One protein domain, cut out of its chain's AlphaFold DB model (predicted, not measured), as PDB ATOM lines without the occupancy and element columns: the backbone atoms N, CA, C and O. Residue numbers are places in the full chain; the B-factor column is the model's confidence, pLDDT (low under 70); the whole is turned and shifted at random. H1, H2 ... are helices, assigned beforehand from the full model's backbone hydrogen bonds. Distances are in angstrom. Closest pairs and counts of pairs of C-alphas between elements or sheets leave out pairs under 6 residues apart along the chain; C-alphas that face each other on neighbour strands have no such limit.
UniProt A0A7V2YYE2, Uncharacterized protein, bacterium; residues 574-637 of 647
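Overview. This is residues 574 to 637 of the 647 residues of an uncharacterized protein of bacterium (UniProt A0A7V2YYE2). Little regular structure: three short helices gather toward one side, and a long unnamed stretch, residues 601 to 629, loops out past Gly 606 and folds back before H3. The printed part has 64 residues, 23 of them in named elements, H1, H2 and H3 in chain order, with no named strand; its class is all helix. It is compact, with a radius of gyration of the C-alphas of 10.9 A and spans of 29 by 27 by 17 A.

Arrangement. H2, residues 593 to 600, and H1, residues 574 to 580, only just touch, with 3 pairs of C-alphas within 8 A, the closest those of Phe 596 and Val 577, 6.6 A apart. They run the same way at a steep tilt of 48 degrees. H3, residues 630 to 637, is close to H1 but not clearly touching, the closest C-alphas being those of Val 633 and Tyr 576, 7.2 A apart; their lines are about perpendicular, at 88 degrees. H2 and H3 are apart. In H1 and H3 every O i to N i+4 pair is within hydrogen-bond range; in H2, 3 of 4.

Along the chain. H2 is 10.0 A long, H3 10.6 A and H1 9.8 A. C-alpha 574 is at (158.458, 258.906, 383.662), C-alpha 637 at (164.093, 260.354, 393.648).

Size, cuts and confidence. The C-alphas farthest apart, of Pro 590 and Gly 606, are 31.0 A apart. Both links are long, 12 and 29 residues. The printed part has no cut, and no printed residue is under 70 in pLDDT.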
ATOM      1  N   LYS A 574     158.849 258.140 384.853       98.06
ATOM      2  CA  LYS A 574     158.458 258.906 383.662       98.06
ATOM      3  C   LYS A 574     159.019 260.316 383.675       98.06
ATOM      4  O   LYS A 574     159.516 260.794 382.655       98.06
ATOM      5  N   ARG A 575     158.953 260.980 384.827       98.38
ATOM      6  CA  ARG A 575     159.552 262.300 385.000       98.38
ATOM      7  C   ARG A 575     161.068 262.237 384.862       98.38
ATOM      8  O   ARG A 575     161.604 263.045 384.120       98.38
ATOM      9  N   TYR A 576     161.749 261.234 385.424       98.62
ATOM     10  CA  TYR A 576     163.191 261.041 385.203       98.62
ATOM     11  C   TYR A 576     163.535 260.941 383.706       98.62
ATOM     12  O   TYR A 576     164.410 261.646 383.204       98.62
ATOM     13  N   VAL A 577     162.788 260.122 382.961       98.38
ATOM     14  CA  VAL A 577     162.973 259.939 381.513       98.38
ATOM     15  C   VAL A 577     162.789 261.252 380.743       98.38
ATOM     16  O   VAL A 577     163.596 261.572 379.870       98.38
ATOM     17  N   LYS A 578     161.777 262.054 381.083       97.50
ATOM     18  CA  LYS A 578     161.481 263.313 380.378       97.50
ATOM     19  C   LYS A 578     162.344 264.493 380.827       97.50
ATOM     20  O   LYS A 578     162.710 265.338 380.017       97.50
ATOM     21  N   GLU A 579     162.637 264.595 382.116       96.88
ATOM     22  CA  GLU A 579     163.264 265.767 382.732       96.88
ATOM     23  C   GLU A 579     164.780 265.629 382.810       96.88
ATOM     24  O   GLU A 579     165.472 266.624 382.601       96.88
ATOM     25  N   VAL A 580     165.297 264.421 383.056       97.06
ATOM     26  CA  VAL A 580     166.739 264.161 383.176       97.06
ATOM     27  C   VAL A 580     167.295 263.620 381.868       97.06
ATOM     28  O   VAL A 580     168.234 264.189 381.320       97.06
ATOM     29  N   LEU A 581     166.687 262.561 381.328       97.44
ATOM     30  CA  LEU A 581     167.170 261.934 380.091       97.44
ATOM     31  C   LEU A 581     166.706 262.669 378.821       97.44
ATOM     32  O   LEU A 581     167.245 262.415 377.747       97.44
ATOM     33  N   LYS A 582     165.719 263.569 378.947       97.00
ATOM     34  CA  LYS A 582     165.094 264.336 377.851       97.00
ATOM     35  C   LYS A 582     164.584 263.458 376.702       97.00
ATOM     36  O   LYS A 582     164.539 263.891 375.550       97.00
ATOM     37  N   LEU A 583     164.186 262.226 377.011       96.69
ATOM     38  CA  LEU A 583     163.667 261.298 376.020       96.69
ATOM     39  C   LEU A 583     162.166 261.498 375.821       96.69
ATOM     40  O   LEU A 583     161.407 261.756 376.760       96.69
ATOM     41  N   GLU A 584     161.746 261.334 374.577       95.62
ATOM     42  CA  GLU A 584     160.343 261.173 374.236       95.62
ATOM     43  C   GLU A 584     159.911 259.739 374.546       95.62
ATOM     44  O   GLU A 584     160.659 258.785 374.317       95.62
ATOM     45  N   LEU A 585     158.697 259.592 375.074       95.12
ATOM     46  CA  LEU A 585     158.167 258.282 375.428       95.12
ATOM     47  C   LEU A 585     157.832 257.489 374.165       95.12
ATOM     48  O   LEU A 585     157.202 258.017 373.247       95.12
ATOM     49  N   VAL A 586     158.201 256.209 374.146       91.81
ATOM     50  CA  VAL A 586     157.696 255.276 373.131       91.81
ATOM     51  C   VAL A 586     156.183 255.054 373.322       91.81
ATOM     52  O   VAL A 586     155.674 255.259 374.430       91.81
ATOM     53  N   PRO A 587     155.435 254.628 372.282       88.25
ATOM     54  CA  PRO A 587     154.007 254.342 372.412       88.25
ATOM     55  C   PRO A 587     153.685 253.356 373.549       88.25
ATOM     56  O   PRO A 587     154.458 252.439 373.843       88.25
ATOM     57  N   ASP A 588     152.525 253.543 374.181       86.25
ATOM     58  CA  ASP A 588     152.010 252.707 375.276       86.25
ATOM     59  C   ASP A 588     152.955 252.574 376.485       86.25
ATOM     60  O   ASP A 588     153.038 251.511 377.116       86.25
ATOM     61  N   ASP A 589     153.682 253.644 376.819       92.06
ATOM     62  CA  ASP A 589     154.608 253.692 377.954       92.06
ATOM     63  C   ASP A 589     154.205 254.723 379.026       92.06
ATOM     64  O   ASP A 589     154.885 255.734 379.230       92.06
ATOM     65  N   PRO A 590     153.097 254.485 379.752       91.88
ATOM     66  CA  PRO A 590     152.562 255.449 380.707       91.88
ATOM     67  C   PRO A 590     153.510 255.764 381.870       91.88
ATOM     68  O   PRO A 590     153.364 256.831 382.456       91.88
ATOM     69  N   MET A 591     154.483 254.890 382.169       93.56
ATOM     70  CA  MET A 591     155.461 255.033 383.261       93.56
ATOM     71  C   MET A 591     156.861 255.469 382.801       93.56
ATOM     72  O   MET A 591     157.747 255.636 383.638       93.56
ATOM     73  N   GLY A 592     157.115 255.593 381.495       95.44
ATOM     74  CA  GLY A 592     158.479 255.759 380.971       95.44
ATOM     75  C   GLY A 592     159.375 254.518 381.111       95.44
ATOM     76  O   GLY A 592     160.555 254.568 380.761       95.44
ATOM     77  N   LEU A 593     158.845 253.399 381.617       95.69
ATOM     78  CA  LEU A 593     159.610 252.186 381.887       95.69
ATOM     79  C   LEU A 593     160.085 251.516 380.595       95.69
ATOM     80  O   LEU A 593     161.244 251.111 380.517       95.69
ATOM     81  N   LYS A 594     159.230 251.415 379.569       94.19
ATOM     82  CA  LYS A 594     159.618 250.808 378.281       94.19
ATOM     83  C   LYS A 594     160.692 251.646 377.583       94.19
ATOM     84  O   LYS A 594     161.662 251.094 377.068       94.19
ATOM     85  N   THR A 595     160.541 252.967 377.607       96.31
ATOM     86  CA  THR A 595     161.477 253.956 377.056       96.31
ATOM     87  C   THR A 595     162.833 253.842 377.744       96.31
ATOM     88  O   THR A 595     163.848 253.674 377.071       96.31
ATOM     89  N   PHE A 596     162.854 253.834 379.083       97.56
ATOM     90  CA  PHE A 596     164.077 253.645 379.863       97.56
ATOM     91  C   PHE A 596     164.751 252.304 379.531       97.56
ATOM     92  O   PHE A 596     165.941 252.255 379.214       97.56
ATOM     93  N   MET A 597     163.981 251.211 379.537       96.19
ATOM     94  CA  MET A 597     164.513 249.862 379.328       96.19
ATOM     95  C   MET A 597     164.945 249.582 377.886       96.19
ATOM     96  O   MET A 597     165.806 248.727 377.689       96.19
ATOM     97  N   THR A 598     164.435 250.319 376.891       94.31
ATOM     98  CA  THR A 598     164.882 250.237 375.484       94.31
ATOM     99  C   THR A 598     166.365 250.574 375.350       94.31
ATOM    100  O   THR A 598     167.068 249.968 374.545       94.31
ATOM    101  N   VAL A 599     166.850 251.505 376.173       95.38
ATOM    102  CA  VAL A 599     168.276 251.817 376.275       95.38
ATOM    103  C   VAL A 599     168.952 250.876 377.264       95.38
ATOM    104  O   VAL A 599     169.901 250.180 376.906       95.38
ATOM    105  N   ALA A 600     168.445 250.817 378.500       95.75
ATOM    106  CA  ALA A 600     169.175 250.226 379.615       95.75
ATOM    107  C   ALA A 600     169.493 248.735 379.416       95.75
ATOM    108  O   ALA A 600     170.586 248.280 379.740       95.75
ATOM    109  N   THR A 601     168.569 247.980 378.813       93.62
ATOM    110  CA  THR A 601     168.750 246.541 378.540       93.62
ATOM    111  C   THR A 601     169.615 246.239 377.314       93.62
ATOM    112  O   THR A 601     169.968 245.083 377.077       93.62
ATOM    113  N   CYS A 602     169.976 247.263 376.539       90.81
ATOM    114  CA  CYS A 602     170.839 247.133 375.367       90.81
ATOM    115  C   CYS A 602     172.259 247.686 375.600       90.81
ATOM    116  O   CYS A 602     173.141 247.456 374.760       90.81
ATOM    117  N   MET A 603     172.488 248.346 376.746       91.38
ATOM    118  CA  MET A 603     173.801 248.829 377.170       91.38
ATOM    119  C   MET A 603     174.816 247.690 377.278       91.38
ATOM    120  O   MET A 603     174.519 246.574 377.730       91.38
ATOM    121  N   ARG A 604     176.047 247.978 376.861       87.88
ATOM    122  CA  ARG A 604     177.165 247.045 376.972       87.88
ATOM    123  C   ARG A 604     178.500 247.746 377.044       87.88
ATOM    124  O   ARG A 604     178.670 248.853 376.530       87.88
ATOM    125  N   LYS A 605     179.491 247.050 377.594       83.00
ATOM    126  CA  LYS A 605     180.879 247.479 377.454       83.00
ATOM    127  C   LYS A 605     181.246 247.521 375.970       83.00
ATOM    128  O   LYS A 605     181.118 246.522 375.268       83.00
ATOM    129  N   GLY A 606     181.707 248.685 375.513       78.56
ATOM    130  CA  GLY A 606     182.111 248.921 374.126       78.56
ATOM    131  C   GLY A 606     180.971 248.935 373.106       78.56
ATOM    132  O   GLY A 606     181.232 248.692 371.932       78.56
ATOM    133  N   GLY A 607     179.732 249.216 373.539       85.25
ATOM    134  CA  GLY A 607     178.662 249.592 372.614       85.25
ATOM    135  C   GLY A 607     179.122 250.705 371.666       85.25
ATOM    136  O   GLY A 607     179.946 251.532 372.036       85.25
ATOM    137  N   SER A 608     178.660 250.678 370.420       86.19
ATOM    138  CA  SER A 608     179.093 251.609 369.367       86.19
ATOM    139  C   SER A 608     178.114 252.753 369.130       86.19
ATOM    140  O   SER A 608     178.400 253.661 368.349       86.19
ATOM    141  N   VAL A 609     176.949 252.704 369.776       90.31
ATOM    142  CA  VAL A 609     175.913 253.722 369.651       90.31
ATOM    143  C   VAL A 609     175.929 254.584 370.901       90.31
ATOM    144  O   VAL A 609     175.768 254.088 372.016       90.31
ATOM    145  N   GLN A 610     176.096 255.888 370.712       92.06
ATOM    146  CA  GLN A 610     175.999 256.835 371.808       92.06
ATOM    147  C   GLN A 610     174.597 256.782 372.422       92.06
ATOM    148  O   GLN A 610     173.582 256.775 371.718       92.06
ATOM    149  N   THR A 611     174.543 256.768 373.748       91.44
ATOM    150  CA  THR A 611     173.287 256.805 374.492       91.44
ATOM    151  C   THR A 611     172.518 258.091 374.177       91.44
ATOM    152  O   THR A 611     173.093 259.182 374.270       91.44
ATOM    153  N   PRO A 612     171.230 258.009 373.790       92.06
ATOM    154  CA  PRO A 612     170.473 259.181 373.387       92.06
ATOM    155  C   PRO A 612     170.297 260.128 374.573       92.06
ATOM    156  O   PRO A 612     169.979 259.714 375.688       92.06
ATOM    157  N   ARG A 613     170.502 261.420 374.308       85.38
ATOM    158  CA  ARG A 613     170.272 262.519 375.260       85.38
ATOM    159  C   ARG A 613     169.033 263.347 374.916       85.38
ATOM    160  O   ARG A 613     168.759 264.326 375.596       85.38
ATOM    161  N   SER A 614     168.331 262.995 373.838       87.69
ATOM    162  CA  SER A 614     167.081 263.617 373.403       87.69
ATOM    163  C   SER A 614     166.342 262.715 372.411       87.69
ATOM    164  O   SER A 614     166.989 262.033 371.614       87.69
ATOM    165  N   GLY A 615     165.010 262.770 372.402       89.88
ATOM    166  CA  GLY A 615     164.165 262.073 371.421       89.88
ATOM    167  C   GLY A 615     163.800 260.641 371.818       89.88
ATOM    168  O   GLY A 615     163.979 260.240 372.965       89.88
ATOM    169  N   GLN A 616     163.237 259.873 370.885       89.56
ATOM    170  CA  GLN A 616     162.813 258.494 371.154       89.56
ATOM    171  C   GLN A 616     163.989 257.522 370.996       89.56
ATOM    172  O   GLN A 616     164.597 257.474 369.918       89.56
ATOM    173  N   PRO A 617     164.320 256.724 372.027       92.69
ATOM    174  CA  PRO A 617     165.351 255.702 371.909       92.69
ATOM    175  C   PRO A 617     164.905 254.566 370.979       92.69
ATOM    176  O   PRO A 617     163.714 254.298 370.817       92.69
ATOM    177  N   LYS A 618     165.875 253.856 370.391       90.62
ATOM    178  CA  LYS A 618     165.646 252.667 369.554       90.62
ATOM    179  C   LYS A 618     166.509 251.511 370.062       90.62
ATOM    180  O   LYS A 618     167.594 251.767 370.563       90.62
ATOM    181  N   PRO A 619     166.101 250.242 369.921       87.38
ATOM    182  CA  PRO A 619     166.964 249.125 370.301       87.38
ATOM    183  C   PRO A 619     168.304 249.159 369.543       87.38
ATOM    184  O   PRO A 619     168.320 249.089 368.313       87.38
ATOM    185  N   ALA A 620     169.416 249.274 370.272       88.31
ATOM    186  CA  ALA A 620     170.779 249.258 369.741       88.31
ATOM    187  C   ALA A 620     171.795 248.970 370.859       88.31
ATOM    188  O   ALA A 620     171.569 249.339 371.999       88.31
ATOM    189  N   ASP A 621     172.905 248.299 370.569       87.94
ATOM    190  CA  ASP A 621     174.271 248.841 370.519       87.94
ATOM    191  C   ASP A 621     174.793 249.844 371.582       87.94
ATOM    192  O   ASP A 621     175.903 250.334 371.383       87.94
ATOM    193  N   TYR A 622     174.065 250.214 372.639       92.12
ATOM    194  CA  TYR A 622     174.397 251.411 373.423       92.12
ATOM    195  C   TYR A 622     175.654 251.274 374.287       92.12
ATOM    196  O   TYR A 622     175.902 250.235 374.910       92.12
ATOM    197  N   GLU A 623     176.428 252.356 374.355       90.69
ATOM    198  CA  GLU A 623     177.477 252.531 375.357       90.69
ATOM    199  C   GLU A 623     176.896 252.473 376.777       90.69
ATOM    200  O   GLU A 623     175.758 252.871 377.032       90.69
ATOM    201  N   TRP A 624     177.688 251.963 377.722       89.00
ATOM    202  CA  TRP A 624     177.289 251.966 379.126       89.00
ATOM    203  C   TRP A 624     177.203 253.401 379.658       89.00
ATOM    204  O   TRP A 624     178.198 254.125 379.663       89.00
ATOM    205  N   ASP A 625     176.032 253.786 380.163       92.75
ATOM    206  CA  ASP A 625     175.769 255.106 380.728       92.75
ATOM    207  C   ASP A 625     175.200 254.988 382.145       92.75
ATOM    208  O   ASP A 625     174.141 254.397 382.375       92.75
ATOM    209  N   ASN A 626     175.883 255.610 383.105       93.00
ATOM    210  CA  ASN A 626     175.476 255.589 384.505       93.00
ATOM    211  C   ASN A 626     174.109 256.253 384.738       93.00
ATOM    212  O   ASN A 626     173.445 255.918 385.717       93.00
ATOM    213  N   ALA A 627     173.643 257.123 383.834       95.75
ATOM    214  CA  ALA A 627     172.307 257.717 383.910       95.75
ATOM    215  C   ALA A 627     171.166 256.681 383.803       95.75
ATOM    216  O   ALA A 627     170.035 256.983 384.181       95.75
ATOM    217  N   PHE A 628     171.446 255.461 383.334       96.31
ATOM    218  CA  PHE A 628     170.478 254.363 383.228       96.31
ATOM    219  C   PHE A 628     170.662 253.286 384.317       96.31
ATOM    220  O   PHE A 628     170.174 252.165 384.178       96.31
ATOM    221  N   THR A 629     171.349 253.611 385.416       95.75
ATOM    222  CA  THR A 629     171.547 252.708 386.566       95.75
ATOM    223  C   THR A 629     170.509 252.938 387.667       95.75
ATOM    224  O   THR A 629     169.898 254.007 387.745       95.75
ATOM    225  N   ALA A 630     170.338 251.957 388.566       97.69
ATOM    226  CA  ALA A 630     169.480 252.117 389.744       97.69
ATOM    227  C   ALA A 630     169.909 253.320 390.587       97.69
ATOM    228  O   ALA A 630     169.072 254.134 390.960       97.69
ATOM    229  N   GLN A 631     171.213 253.454 390.834       97.56
ATOM    230  CA  GLN A 631     171.779 254.503 391.674       97.56
ATOM    231  C   GLN A 631     171.421 255.908 391.179       97.56
ATOM    232  O   GLN A 631     171.052 256.757 391.987       97.56
ATOM    233  N   ALA A 632     171.484 256.155 389.866       98.00
ATOM    234  CA  ALA A 632     171.134 257.457 389.301       98.00
ATOM    235  C   ALA A 632     169.659 257.811 389.546       98.00
ATOM    236  O   ALA A 632     169.357 258.899 390.040       98.00
ATOM    237  N   VAL A 633     168.747 256.871 389.281       98.69
ATOM    238  CA  VAL A 633     167.309 257.074 389.513       98.69
ATOM    239  C   VAL A 633     167.009 257.198 391.009       98.69
ATOM    240  O   VAL A 633     166.260 258.085 391.413       98.69
ATOM    241  N   VAL A 634     167.619 256.353 391.843       98.75
ATOM    242  CA  VAL A 634     167.473 256.376 393.305       98.75
ATOM    243  C   VAL A 634     167.906 257.726 393.864       98.75
ATOM    244  O   VAL A 634     167.145 258.339 394.608       98.75
ATOM    245  N   ASN A 635     169.077 258.231 393.475       98.69
ATOM    246  CA  ASN A 635     169.569 259.534 393.919       98.69
ATOM    247  C   ASN A 635     168.650 260.672 393.481       98.69
ATOM    248  O   ASN A 635     168.339 261.544 394.290       98.69
ATOM    249  N   TRP A 636     168.154 260.628 392.244       98.69
ATOM    250  CA  TRP A 636     167.211 261.626 391.760       98.69
ATOM    251  C   TRP A 636     165.883 261.587 392.529       98.69
ATOM    252  O   TRP A 636     165.368 262.626 392.921       98.69
ATOM    253  N   VAL A 637     165.322 260.418 392.834       98.69
ATOM    254  CA  VAL A 637     164.093 260.354 393.648       98.69
ATOM    255  C   VAL A 637     164.355 260.833 395.078       98.69
ATOM    256  O   VAL A 637     163.578 261.621 395.611       98.69
TER     257      VAL A 637